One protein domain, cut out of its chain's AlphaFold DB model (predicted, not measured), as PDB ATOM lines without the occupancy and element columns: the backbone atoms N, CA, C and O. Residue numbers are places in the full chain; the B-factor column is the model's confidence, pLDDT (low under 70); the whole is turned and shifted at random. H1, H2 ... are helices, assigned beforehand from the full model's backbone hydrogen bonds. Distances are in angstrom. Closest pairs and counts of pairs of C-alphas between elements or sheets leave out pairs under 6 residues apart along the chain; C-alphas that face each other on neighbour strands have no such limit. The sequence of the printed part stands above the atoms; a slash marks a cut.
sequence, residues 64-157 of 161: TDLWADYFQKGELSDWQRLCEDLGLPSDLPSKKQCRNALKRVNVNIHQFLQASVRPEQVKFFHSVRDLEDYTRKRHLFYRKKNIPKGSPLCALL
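AT A GLANCE: This is residues 64 to 157 of the 161 residues of an uncharacterized protein of Pseudallescheria apiosperma (UniProt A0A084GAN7). Six short helices make a loosely joined cluster with few contacts: the longest, H5, sits by itself at one end, and H2 and H3 lie side by side towards the other. The small H6 packs on H3 and lies nearest the middle, while H1 and H4 stand near each other, with long unnamed links joining H4 to H5 and H5 to H6. The printed part has 94 residues with six named helices, H1 to H6 in chain order, and no named strand; the class is all helix, though under half of the residues, 45 of 94, are in named elements. The whole is compact, with a radius of gyration of the C-alphas of 12.6 A, and spans 37 by 25 by 23 A.

HOW THE PARTS SIT: H5, residues 128 to 137, touches no helix. Before it, residues 106 to 107 pair with residues 124 to 125, antiparallel, in stretches too short to be named strands. H4, residues 109 to 114, is apart from H5. H4 is close to but not clearly touching H6, residues 153 to 156; their closest C-alphas, those of Ile 109 and Leu 153, are 7.7 A apart. H6 touches H3, residues 95 to 102, the closest C-alphas being those of Leu 102 and Leu 156 at 5.9 A. H3 touches H2, residues 76 to 84, at a shallow tilt of 18 degrees, the same way; their closest C-alphas, those of Leu 76 and Lys 95, are 6.0 A apart. H1, residues 64 to 71, is close to but not clearly touching H4, with the C-alphas of Leu 66 and Leu 113 closest at 6.6 A, and their lines are about perpendicular at 78 degrees. H1 and H2 are also close but not clearly touching, with the C-alphas of Phe 71 and Asp 78 closest at 6.0 A. Every O i to N i+4 pair is within hydrogen-bond range in H1, H2, H3, H4 and H5; H6 is too short for such a pair, and its one O i to N i+3 pair is within range.

IN THESE COORDINATES: H5 is 14.6 A long, from C-alpha 128 at (-18.586, 92.525, 149.042) to C-alpha 137 at (-29.680, 101.860, 147.786). H2 is 12.4 A long, H3 10.5 A, H1 10.3 A, H4 8.6 A and H6 4.8 A. H1 begins at C-alpha 64, (-38.671, 82.783, 149.707).

THE WHOLE: The two C-alphas farthest apart, those of Pro 93 and Lys 137, are 37.1 A apart. The printed part has no cut. The links H4 to H5 and H5 to H6 are long, with 13 and 15 residues. The model's mean pLDDT over the printed part is 78.6; residues 90 to 92, 116 to 117, 119 to 121, 146 and 149 to 150 are under 70.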
ATOM      1  N   THR A  64     -38.699  84.149 149.149       74.75
ATOM      2  CA  THR A  64     -38.671  82.783 149.707       74.75
ATOM      3  C   THR A  64     -39.522  81.789 148.903       74.75
ATOM      4  O   THR A  64     -39.089  80.656 148.722       74.75
ATOM      5  N   ASP A  65     -40.683  82.205 148.385       79.75
ATOM      6  CA  ASP A  65     -41.577  81.343 147.596       79.75
ATOM      7  C   ASP A  65     -40.990  81.099 146.198       79.75
ATOM      8  O   ASP A  65     -40.861  79.958 145.770       79.75
ATOM      9  N   LEU A  66     -40.521  82.166 145.535       81.44
ATOM     10  CA  LEU A  66     -39.790  82.093 144.262       81.44
ATOM     11  C   LEU A  66     -38.519  81.235 144.375       81.44
ATOM     12  O   LEU A  66     -38.142  80.550 143.429       81.44
ATOM     13  N   TRP A  67     -37.854  81.256 145.535       79.50
ATOM     14  CA  TRP A  67     -36.718  80.376 145.792       79.50
ATOM     15  C   TRP A  67     -37.134  78.907 145.955       79.50
ATOM     16  O   TRP A  67     -36.438  78.024 145.458       79.50
ATOM     17  N   ALA A  68     -38.234  78.635 146.662       80.38
ATOM     18  CA  ALA A  68     -38.739  77.277 146.853       80.38
ATOM     19  C   ALA A  68     -39.209  76.652 145.528       80.38
ATOM     20  O   ALA A  68     -38.919  75.486 145.273       80.38
ATOM     21  N   ASP A  69     -39.851  77.444 144.667       83.50
ATOM     22  CA  ASP A  69     -40.247  77.057 143.310       83.50
ATOM     23  C   ASP A  69     -39.036  76.746 142.408       83.50
ATOM     24  O   ASP A  69     -38.983  75.688 141.783       83.50
ATOM     25  N   TYR A  70     -38.017  77.619 142.409       82.62
ATOM     26  CA  TYR A  70     -36.804  77.446 141.598       82.62
ATOM     27  C   TYR A  70     -35.890  76.306 142.079       82.62
ATOM     28  O   TYR A  70     -35.316  75.600 141.252       82.62
ATOM     29  N   PHE A  71     -35.708  76.147 143.395       75.56
ATOM     30  CA  PHE A  71     -34.678  75.267 143.971       75.56
ATOM     31  C   PHE A  71     -35.219  73.989 144.631       75.56
ATOM     32  O   PHE A  71     -34.433  73.175 145.109       75.56
ATOM     33  N   GLN A  72     -36.544  73.829 144.688       76.75
ATOM     34  CA  GLN A  72     -37.288  72.607 145.015       76.75
ATOM     35  C   GLN A  72     -36.654  71.716 146.102       76.75
ATOM     36  O   GLN A  72     -36.841  71.961 147.296       76.75
ATOM     37  N   LYS A  73     -35.924  70.665 145.701       76.50
ATOM     38  CA  LYS A  73     -35.307  69.673 146.599       76.50
ATOM     39  C   LYS A  73     -33.849  69.988 146.956       76.50
ATOM     40  O   LYS A  73     -33.332  69.449 147.934       76.50
ATOM     41  N   GLY A  74     -33.165  70.832 146.185       74.25
ATOM     42  CA  GLY A  74     -31.729  71.073 146.310       74.25
ATOM     43  C   GLY A  74     -30.882  69.873 145.885       74.25
ATOM     44  O   GLY A  74     -29.864  69.563 146.522       74.25
ATOM     45  N   GLU A  75     -31.312  69.187 144.829       82.56
ATOM     46  CA  GLU A  75     -30.614  68.087 144.166       82.56
ATOM     47  C   GLU A  75     -29.344  68.547 143.455       82.56
ATOM     48  O   GLU A  75     -29.143  69.740 143.259       82.56
ATOM     49  N   LEU A  76     -28.426  67.632 143.111       83.44
ATOM     50  CA  LEU A  76     -27.137  68.047 142.529       83.44
ATOM     51  C   LEU A  76     -27.349  68.872 141.247       83.44
ATOM     52  O   LEU A  76     -26.718  69.915 141.097       83.44
ATOM     53  N   SER A  77     -28.330  68.478 140.434       83.25
ATOM     54  CA  SER A  77     -28.795  69.202 139.251       83.25
ATOM     55  C   SER A  77     -29.247  70.635 139.558       83.25
ATOM     56  O   SER A  77     -28.905  71.543 138.808       83.25
ATOM     57  N   ASP A  78     -29.939  70.876 140.681       83.62
ATOM     58  CA  ASP A  78     -30.351  72.227 141.102       83.62
ATOM     59  C   ASP A  78     -29.121  73.093 141.431       83.62
ATOM     60  O   ASP A  78     -29.057  74.268 141.069       83.62
ATOM     61  N   TRP A  79     -28.108  72.511 142.087       82.06
ATOM     62  CA  TRP A  79     -26.847  73.203 142.394       82.06
ATOM     63  C   TRP A  79     -25.995  73.472 141.144       82.06
ATOM     64  O   TRP A  79     -25.331  74.506 141.097       82.06
ATOM     65  N   GLN A  80     -26.003  72.576 140.151       84.81
ATOM     66  CA  GLN A  80     -25.319  72.773 138.866       84.81
ATOM     67  C   GLN A  80     -26.018  73.853 138.037       84.81
ATOM     68  O   GLN A  80     -25.379  74.833 137.659       84.81
ATOM     69  N   ARG A  81     -27.346  73.760 137.884       84.31
ATOM     70  CA  ARG A  81     -28.176  74.780 137.228       84.31
ATOM     71  C   ARG A  81     -27.993  76.160 137.859       84.31
ATOM     72  O   ARG A  81     -27.810  77.131 137.140       84.31
ATOM     73  N   LEU A  82     -27.959  76.255 139.191       83.62
ATOM     74  CA  LEU A  82     -27.678  77.510 139.894       83.62
ATOM     75  C   LEU A  82     -26.265  78.050 139.621       83.62
ATOM     76  O   LEU A  82     -26.077  79.262 139.601       83.62
ATOM     77  N   CYS A  83     -25.263  77.186 139.438       82.31
ATOM     78  CA  CYS A  83     -23.937  77.624 139.007       82.31
ATOM     79  C   CYS A  83     -23.978  78.174 137.571       82.31
ATOM     80  O   CYS A  83     -23.437  79.249 137.323       82.31
ATOM     81  N   GLU A  84     -24.681  77.501 136.664       84.50
ATOM     82  CA  GLU A  84     -24.834  77.876 135.254       84.50
ATOM     83  C   GLU A  84     -25.628  79.188 135.063       84.50
ATOM     84  O   GLU A  84     -25.132  80.121 134.430       84.50
ATOM     85  N   ASP A  85     -26.778  79.336 135.739       82.62
ATOM     86  CA  ASP A  85     -27.571  80.579 135.871       82.62
ATOM     87  C   ASP A  85     -26.743  81.756 136.465       82.62
ATOM     88  O   ASP A  85     -27.159  82.918 136.387       82.62
ATOM     89  N   LEU A  86     -25.582  81.475 137.079       79.50
ATOM     90  CA  LEU A  86     -24.636  82.444 137.652       79.50
ATOM     91  C   LEU A  86     -23.303  82.553 136.878       79.50
ATOM     92  O   LEU A  86     -22.371  83.187 137.377       79.50
ATOM     93  N   GLY A  87     -23.188  81.956 135.686       77.50
ATOM     94  CA  GLY A  87     -21.981  82.025 134.849       77.50
ATOM     95  C   GLY A  87     -20.759  81.281 135.411       77.50
ATOM     96  O   GLY A  87     -19.625  81.584 135.044       77.50
ATOM     97  N   LEU A  88     -20.970  80.332 136.325       79.69
ATOM     98  CA  LEU A  88     -19.941  79.437 136.858       79.69
ATOM     99  C   LEU A  88     -19.891  78.132 136.038       79.69
ATOM    100  O   LEU A  88     -20.913  77.727 135.485       79.69
ATOM    101  N   PRO A  89     -18.745  77.423 135.992       74.81
ATOM    102  CA  PRO A  89     -18.672  76.120 135.337       74.81
ATOM    103  C   PRO A  89     -19.647  75.116 135.976       74.81
ATOM    104  O   PRO A  89     -19.631  74.911 137.190       74.81
ATOM    105  N   SER A  90     -20.466  74.479 135.135       66.25
ATOM    106  CA  SER A  90     -21.454  73.449 135.511       66.25
ATOM    107  C   SER A  90     -20.801  72.091 135.861       66.25
ATOM    108  O   SER A  90     -21.404  71.241 136.522       66.25
ATOM    109  N   ASP A  91     -19.525  71.920 135.485       67.81
ATOM    110  CA  ASP A  91     -18.665  70.734 135.655       67.81
ATOM    111  C   ASP A  91     -18.187  70.509 137.111       67.81
ATOM    112  O   ASP A  91     -17.039  70.170 137.394       67.81
ATOM    113  N   LEU A  92     -19.058  70.762 138.090       68.06
ATOM    114  CA  LEU A  92     -18.767  70.609 139.516       68.06
ATOM    115  C   LEU A  92     -19.540  69.401 140.077       68.06
ATOM    116  O   LEU A  92     -20.667  69.570 140.547       68.06
ATOM    117  N   PRO A  93     -18.948  68.188 140.124       72.75
ATOM    118  CA  PRO A  93     -19.642  66.939 140.480       72.75
ATOM    119  C   PRO A  93     -19.992  66.809 141.978       72.75
ATOM    120  O   PRO A  93     -20.144  65.711 142.510       72.75
ATOM    121  N   SER A  94     -20.083  67.917 142.721       79.25
ATOM    122  CA  SER A  94     -20.402  67.894 144.148       79.25
ATOM    123  C   SER A  94     -21.031  69.193 144.637       79.25
ATOM    124  O   SER A  94     -20.443  70.270 144.505       79.25
ATOM    125  N   LYS A  95     -22.147  69.070 145.376       79.81
ATOM    126  CA  LYS A  95     -22.830  70.180 146.073       79.81
ATOM    127  C   LYS A  95     -21.855  71.013 146.933       79.81
ATOM    128  O   LYS A  95     -22.031  72.221 147.078       79.81
ATOM    129  N   LYS A  96     -20.781  70.402 147.469       80.81
ATOM    130  CA  LYS A  96     -19.714  71.097 148.224       80.81
ATOM    131  C   LYS A  96     -18.894  72.064 147.354       80.81
ATOM    132  O   LYS A  96     -18.571  73.152 147.828       80.81
ATOM    133  N   GLN A  97     -18.585  71.694 146.109       82.75
ATOM    134  CA  GLN A  97     -17.828  72.541 145.182       82.75
ATOM    135  C   GLN A  97     -18.690  73.683 144.644       82.75
ATOM    136  O   GLN A  97     -18.272  74.836 144.750       82.75
ATOM    137  N   CYS A  98     -19.931  73.403 144.220       81.50
ATOM    138  CA  CYS A  98     -20.912  74.439 143.879       81.50
ATOM    139  C   CYS A  98     -21.031  75.464 145.021       81.50
ATOM    140  O   CYS A  98     -20.853  76.664 144.820       81.50
ATOM    141  N   ARG A  99     -21.198  74.999 146.271       82.19
ATOM    142  CA  ARG A  99     -21.249  75.868 147.460       82.19
ATOM    143  C   ARG A  99     -19.992  76.722 147.659       82.19
ATOM    144  O   ARG A  99     -20.112  77.839 148.154       82.19
ATOM    145  N   ASN A 100     -18.804  76.231 147.309       82.56
ATOM    146  CA  ASN A 100     -17.566  77.011 147.392       82.56
ATOM    147  C   ASN A 100     -17.431  78.030 146.250       82.56
ATOM    148  O   ASN A 100     -16.975  79.142 146.503       82.56
ATOM    149  N   ALA A 101     -17.880  77.709 145.035       82.50
ATOM    150  CA  ALA A 101     -17.941  78.663 143.930       82.50
ATOM    151  C   ALA A 101     -18.930  79.809 144.232       82.50
ATOM    152  O   ALA A 101     -18.585  80.985 144.105       82.50
ATOM    153  N   LEU A 102     -20.107  79.483 144.779       81.81
ATOM    154  CA  LEU A 102     -21.116  80.455 145.222       81.81
ATOM    155  C   LEU A 102     -20.605  81.410 146.318       81.81
ATOM    156  O   LEU A 102     -20.962  82.583 146.310       81.81
ATOM    157  N   LYS A 103     -19.708  80.965 147.216       80.31
ATOM    158  CA  LYS A 103     -19.035  81.863 148.182       80.31
ATOM    159  C   LYS A 103     -18.143  82.911 147.509       80.31
ATOM    160  O   LYS A 103     -17.843  83.923 148.139       80.31
ATOM    161  N   ARG A 104     -17.674  82.694 146.275       81.12
ATOM    162  CA  ARG A 104     -16.843  83.670 145.545       81.12
ATOM    163  C   ARG A 104     -17.716  84.723 144.862       81.12
ATOM    164  O   ARG A 104     -17.424  85.906 144.989       81.12
ATOM    165  N   VAL A 105     -18.829  84.313 144.256       82.94
ATOM    166  CA  VAL A 105     -19.806  85.212 143.614       82.94
ATOM    167  C   VAL A 105     -20.443  86.172 144.626       82.94
ATOM    168  O   VAL A 105     -20.830  85.767 145.722       82.94
ATOM    169  N   ASN A 106     -20.581  87.450 144.270       84.56
ATOM    170  CA  ASN A 106     -21.431  88.405 144.987       84.56
ATOM    171  C   ASN A 106     -22.603  88.780 144.061       84.56
ATOM    172  O   ASN A 106     -22.384  89.343 142.991       84.56
ATOM    173  N   VAL A 107     -23.838  88.471 144.462       82.56
ATOM    174  CA  VAL A 107     -25.078  88.786 143.729       82.56
ATOM    175  C   VAL A 107     -26.220  89.012 144.726       82.56
ATOM    176  O   VAL A 107     -26.239  88.396 145.793       82.56
ATOM    177  N   ASN A 108     -27.180  89.889 144.412       84.25
ATOM    178  CA  ASN A 108     -28.368  90.057 145.255       84.25
ATOM    179  C   ASN A 108     -29.439  89.002 144.911       84.25
ATOM    180  O   ASN A 108     -29.880  88.899 143.767       84.25
ATOM    181  N   ILE A 109     -29.894  88.260 145.926       80.25
ATOM    182  CA  ILE A 109     -30.867  87.158 145.806       80.25
ATOM    183  C   ILE A 109     -32.211  87.623 145.216       80.25
ATOM    184  O   ILE A 109     -32.799  86.908 144.409       80.25
ATOM    185  N   HIS A 110     -32.681  88.831 145.561       78.62
ATOM    186  CA  HIS A 110     -33.910  89.384 144.983       78.62
ATOM    187  C   HIS A 110     -33.750  89.582 143.474       78.62
ATOM    188  O   HIS A 110     -34.639  89.207 142.720       78.62
ATOM    189  N   GLN A 111     -32.613  90.126 143.023       80.81
ATOM    190  CA  GLN A 111     -32.381  90.353 141.597       80.81
ATOM    191  C   GLN A 111     -32.214  89.039 140.826       80.81
ATOM    192  O   GLN A 111     -32.731  88.932 139.723       80.81
ATOM    193  N   PHE A 112     -31.552  88.032 141.404       81.94
ATOM    194  CA  PHE A 112     -31.441  86.707 140.787       81.94
ATOM    195  C   PHE A 112     -32.819  86.077 140.509       81.94
ATOM    196  O   PHE A 112     -33.057  85.544 139.427       81.94
ATOM    197  N   LEU A 113     -33.753  86.192 141.458       80.00
ATOM    198  CA  LEU A 113     -35.110  85.650 141.326       80.00
ATOM    199  C   LEU A 113     -36.073  86.558 140.541       80.00
ATOM    200  O   LEU A 113     -37.087  86.077 140.047       80.00
ATOM    201  N   GLN A 114     -35.768  87.852 140.407       76.81
ATOM    202  CA  GLN A 114     -36.516  88.796 139.563       76.81
ATOM    203  C   GLN A 114     -36.038  88.818 138.103       76.81
ATOM    204  O   GLN A 114     -36.775  89.281 137.236       76.81
ATOM    205  N   ALA A 115     -34.824  88.341 137.817       74.44
ATOM    206  CA  ALA A 115     -34.298  88.218 136.463       74.44
ATOM    207  C   ALA A 115     -35.028  87.100 135.702       74.44
ATOM    208  O   ALA A 115     -34.908  85.924 136.050       74.44
ATOM    209  N   SER A 116     -35.764  87.471 134.652       66.25
ATOM    210  CA  SER A 116     -36.428  86.520 133.749       66.25
ATOM    211  C   SER A 116     -35.475  85.957 132.692       66.25
ATOM    212  O   SER A 116     -35.706  84.863 132.194       66.25
ATOM    213  N   VAL A 117     -34.403  86.689 132.366       65.69
ATOM    214  CA  VAL A 117     -33.332  86.241 131.465       65.69
ATOM    215  C   VAL A 117     -32.015  86.239 132.238       65.69
ATOM    216  O   VAL A 117     -31.487  87.293 132.601       65.69
ATOM    217  N   ARG A 118     -31.495  85.042 132.512       72.44
ATOM    218  CA  ARG A 118     -30.232  84.810 133.226       72.44
ATOM    219  C   ARG A 118     -29.208  84.169 132.276       72.44
ATOM    220  O   ARG A 118     -29.630  83.442 131.379       72.44
ATOM    221  N   PRO A 119     -27.899  84.440 132.432       65.06
ATOM    222  CA  PRO A 119     -27.288  85.335 133.423       65.06
ATOM    223  C   PRO A 119     -27.421  86.838 133.091       65.06
ATOM    224  O   PRO A 119     -27.219  87.660 133.978       65.06
ATOM    225  N   GLU A 120     -27.806  87.207 131.865       67.75
ATOM    226  CA  GLU A 120     -27.703  88.568 131.295       67.75
ATOM    227  C   GLU A 120     -28.268  89.716 132.165       67.75
ATOM    228  O   GLU A 120     -27.683  90.795 132.248       67.75
ATOM    229  N   GLN A 121     -29.403  89.509 132.848       69.69
ATOM    230  CA  GLN A 121     -30.044  90.538 133.693       69.69
ATOM    231  C   GLN A 121     -29.547  90.548 135.153       69.69
ATOM    232  O   GLN A 121     -29.964  91.391 135.961       69.69
ATOM    233  N   VAL A 122     -28.684  89.604 135.532       78.81
ATOM    234  CA  VAL A 122     -28.193  89.425 136.901       78.81
ATOM    235  C   VAL A 122     -26.962  90.298 137.113       78.81
ATOM    236  O   VAL A 122     -25.937  90.123 136.464       78.81
ATOM    237  N   LYS A 123     -27.023  91.245 138.059       81.12
ATOM    238  CA  LYS A 123     -25.838  92.040 138.398       81.12
ATOM    239  C   LYS A 123     -24.940  91.281 139.372       81.12
ATOM    240  O   LYS A 123     -25.263  91.132 140.551       81.12
ATOM    241  N   PHE A 124     -23.796  90.856 138.857       84.88
ATOM    242  CA  PHE A 124     -22.665  90.363 139.628       84.88
ATOM    243  C   PHE A 124     -21.832  91.545 140.146       84.88
ATOM    244  O   PHE A 124     -21.728  92.584 139.489       84.88
ATOM    245  N   PHE A 125     -21.245  91.397 141.333       84.25
ATOM    246  CA  PHE A 125     -20.423  92.422 141.978       84.25
ATOM    247  C   PHE A 125     -19.034  91.863 142.292       84.25
ATOM    248  O   PHE A 125     -18.898  90.735 142.771       84.25
ATOM    249  N   HIS A 126     -17.988  92.650 142.037       82.88
ATOM    250  CA  HIS A 126     -16.611  92.223 142.297       82.88
ATOM    251  C   HIS A 126     -16.285  92.271 143.795       82.88
ATOM    252  O   HIS A 126     -15.697  91.324 144.317       82.88
ATOM    253  N   SER A 127     -16.731  93.317 144.501       84.88
ATOM    254  CA  SER A 127     -16.595  93.405 145.953       84.88
ATOM    255  C   SER A 127     -17.878  93.054 146.701       84.88
ATOM    256  O   SER A 127     -19.004  93.303 146.267       84.88
ATOM    257  N   VAL A 128     -17.650  92.562 147.916       82.81
ATOM    258  CA  VAL A 128     -18.586  92.525 149.042       82.81
ATOM    259  C   VAL A 128     -19.263  93.898 149.214       82.81
ATOM    260  O   VAL A 128     -20.490  93.994 149.198       82.81
ATOM    261  N   ARG A 129     -18.469  94.974 149.257       83.81
ATOM    262  CA  ARG A 129     -18.935  96.333 149.579       83.81
ATOM    263  C   ARG A 129     -19.830  96.962 148.500       83.81
ATOM    264  O   ARG A 129     -20.735  97.724 148.830       83.81
ATOM    265  N   ASP A 130     -19.625  96.620 147.225       85.62
ATOM    266  CA  ASP A 130     -20.494  97.079 146.128       85.62
ATOM    267  C   ASP A 130     -21.892  96.453 146.217       85.62
ATOM    268  O   ASP A 130     -22.901  97.108 145.948       85.62
ATOM    269  N   LEU A 131     -21.966  95.179 146.626       84.88
ATOM    270  CA  LEU A 131     -23.235  94.492 146.841       84.88
ATOM    271  C   LEU A 131     -23.969  95.045 148.075       84.88
ATOM    272  O   LEU A 131     -25.196  95.142 148.036       84.88
ATOM    273  N   GLU A 132     -23.266  95.470 149.131       83.44
ATOM    274  CA  GLU A 132     -23.876  96.207 150.251       83.44
ATOM    275  C   GLU A 132     -24.481  97.536 149.809       83.44
ATOM    276  O   GLU A 132     -25.650  97.801 150.087       83.44
ATOM    277  N   ASP A 133     -23.696  98.366 149.117       86.12
ATOM    278  CA  ASP A 133     -24.114  99.683 148.640       86.12
ATOM    279  C   ASP A 133     -25.342  99.579 147.724       86.12
ATOM    280  O   ASP A 133     -26.355 100.243 147.953       86.12
ATOM    281  N   TYR A 134     -25.307  98.658 146.758       85.81
ATOM    282  CA  TYR A 134     -26.434  98.368 145.876       85.81
ATOM    283  C   TYR A 134     -27.671  97.858 146.631       85.81
ATOM    284  O   TYR A 134     -28.788  98.325 146.388       85.81
ATOM    285  N   THR A 135     -27.483  96.920 147.567       83.88
ATOM    286  CA  THR A 135     -28.573  96.348 148.374       83.88
ATOM    287  C   THR A 135     -29.220  97.414 149.252       83.88
ATOM    288  O   THR A 135     -30.446  97.475 149.317       83.88
ATOM    289  N   ARG A 136     -28.415  98.293 149.863       84.50
ATOM    290  CA  ARG A 136     -28.866  99.421 150.687       84.50
ATOM    291  C   ARG A 136     -29.627 100.445 149.845       84.50
ATOM    292  O   ARG A 136     -30.763 100.757 150.179       84.50
ATOM    293  N   LYS A 137     -29.061 100.890 148.714       85.94
ATOM    294  CA  LYS A 137     -29.680 101.860 147.786       85.94
ATOM    295  C   LYS A 137     -30.999 101.383 147.173       85.94
ATOM    296  O   LYS A 137     -31.824 102.212 146.809       85.94
ATOM    297  N   ARG A 138     -31.207 100.068 147.034       81.31
ATOM    298  CA  ARG A 138     -32.458  99.479 146.510       81.31
ATOM    299  C   ARG A 138     -33.341  98.817 147.574       81.31
ATOM    300  O   ARG A 138     -34.374  98.254 147.228       81.31
ATOM    301  N   HIS A 139     -32.944  98.866 148.847       80.12
ATOM    302  CA  HIS A 139     -33.608  98.206 149.978       80.12
ATOM    303  C   HIS A 139     -33.881  96.690 149.784       80.12
ATOM    304  O   HIS A 139     -34.823  96.140 150.354       80.12
ATOM    305  N   LEU A 140     -33.046  95.986 149.008       79.56
ATOM    306  CA  LEU A 140     -33.220  94.566 148.638       79.56
ATOM    307  C   LEU A 140     -32.678  93.595 149.709       79.56
ATOM    308  O   LEU A 140     -31.897  92.685 149.416       79.56
ATOM    309  N   PHE A 141     -33.047  93.830 150.969       76.88
ATOM    310  CA  PHE A 141     -32.539  93.102 152.135       76.88
ATOM    311  C   PHE A 141     -33.196  91.723 152.300       76.88
ATOM    312  O   PHE A 141     -34.386  91.629 152.612       76.88
ATOM    313  N   TYR A 142     -32.405  90.647 152.209       74.69
ATOM    314  CA  TYR A 142     -32.877  89.287 152.488       74.69
ATOM    315  C   TYR A 142     -32.459  88.820 153.892       74.69
ATOM    316  O   TYR A 142     -31.283  88.600 154.179       74.69
ATOM    317  N   ARG A 143     -33.432  88.655 154.795       75.88
ATOM    318  CA  ARG A 143     -33.181  88.265 156.194       75.88
ATOM    319  C   ARG A 143     -32.733  86.801 156.281       75.88
ATOM    320  O   ARG A 143     -33.493  85.912 155.907       75.88
ATOM    321  N   LYS A 144     -31.570  86.526 156.890       72.75
ATOM    322  CA  LYS A 144     -31.010  85.161 157.061       72.75
ATOM    323  C   LYS A 144     -31.969  84.152 157.715       72.75
ATOM    324  O   LYS A 144     -31.873  82.966 157.424       72.75
ATOM    325  N   LYS A 145     -32.923  84.601 158.544       71.94
ATOM    326  CA  LYS A 145     -33.966  83.735 159.134       71.94
ATOM    327  C   LYS A 145     -34.959  83.144 158.115       71.94
ATOM    328  O   LYS A 145     -35.644  82.188 158.445       71.94
ATOM    329  N   ASN A 146     -34.999  83.679 156.892       69.38
ATOM    330  CA  ASN A 146     -35.796  83.173 155.771       69.38
ATOM    331  C   ASN A 146     -34.980  82.229 154.852       69.38
ATOM    332  O   ASN A 146     -35.396  81.947 153.729       69.38
ATOM    333  N   ILE A 147     -33.784  81.788 155.267       74.31
ATOM    334  CA  ILE A 147     -32.970  80.803 154.540       74.31
ATOM    335  C   ILE A 147     -33.137  79.427 155.201       74.31
ATOM    336  O   ILE A 147     -32.809  79.300 156.386       74.31
ATOM    337  N   PRO A 148     -33.557  78.377 154.468       72.19
ATOM    338  CA  PRO A 148     -33.517  77.015 154.987       72.19
ATOM    339  C   PRO A 148     -32.070  76.596 155.289       72.19
ATOM    340  O   PRO A 148     -31.143  76.848 154.510       72.19
ATOM    341  N   LYS A 149     -31.847  75.954 156.442       69.81
ATOM    342  CA  LYS A 149     -30.509  75.485 156.834       69.81
ATOM    343  C   LYS A 149     -29.994  74.495 155.779       69.81
ATOM    344  O   LYS A 149     -30.650  73.505 155.490       69.81
ATOM    345  N   GLY A 150     -28.817  74.771 155.214       68.81
ATOM    346  CA  GLY A 150     -28.198  73.957 154.160       68.81
ATOM    347  C   GLY A 150     -28.365  74.488 152.728       68.81
ATOM    348  O   GLY A 150     -27.552  74.134 151.877       68.81
ATOM    349  N   SER A 151     -29.322  75.387 152.457       73.75
ATOM    350  CA  SER A 151     -29.521  75.964 151.116       73.75
ATOM    351  C   SER A 151     -28.307  76.770 150.611       73.75
ATOM    352  O   SER A 151     -27.609  77.404 151.417       73.75
ATOM    353  N   PRO A 152     -28.080  76.853 149.282       71.62
ATOM    354  CA  PRO A 152     -27.014  77.670 148.686       71.62
ATOM    355  C   PRO A 152     -27.155  79.161 149.003       71.62
ATOM    356  O   PRO A 152     -26.144  79.854 149.093       71.62
ATOM    357  N   LEU A 153     -28.374  79.649 149.273       75.88
ATOM    358  CA  LEU A 153     -28.605  81.008 149.770       75.88
ATOM    359  C   LEU A 153     -27.754  81.339 151.006       75.88
ATOM    360  O   LEU A 153     -27.358  82.483 151.174       75.88
ATOM    361  N   CYS A 154     -27.412  80.357 151.847       75.06
ATOM    362  CA  CYS A 154     -26.547  80.560 153.015       75.06
ATOM    363  C   CYS A 154     -25.054  80.749 152.651       75.06
ATOM    364  O   CYS A 154     -24.260  81.151 153.497       75.06
ATOM    365  N   ALA A 155     -24.651  80.441 151.413       73.81
ATOM    366  CA  ALA A 155     -23.330  80.765 150.862       73.81
ATOM    367  C   ALA A 155     -23.333  82.069 150.041       73.81
ATOM    368  O   ALA A 155     -22.297  82.722 149.942       73.81
ATOM    369  N   LEU A 156     -24.491  82.437 149.480       75.38
ATOM    370  CA  LEU A 156     -24.689  83.625 148.646       75.38
ATOM    371  C   LEU A 156     -25.028  84.883 149.475       75.38
ATOM    372  O   LEU A 156     -24.581  85.981 149.150       75.38
ATOM    373  N   LEU A 157     -25.782  84.730 150.575       74.69
ATOM    374  CA  LEU A 157     -26.097  85.814 151.508       74.69
ATOM    375  C   LEU A 157     -24.864  86.178 152.342       74.69
ATOM    376  O   LEU A 157     -24.610  85.602 153.402       74.69
TER     377      LEU A 157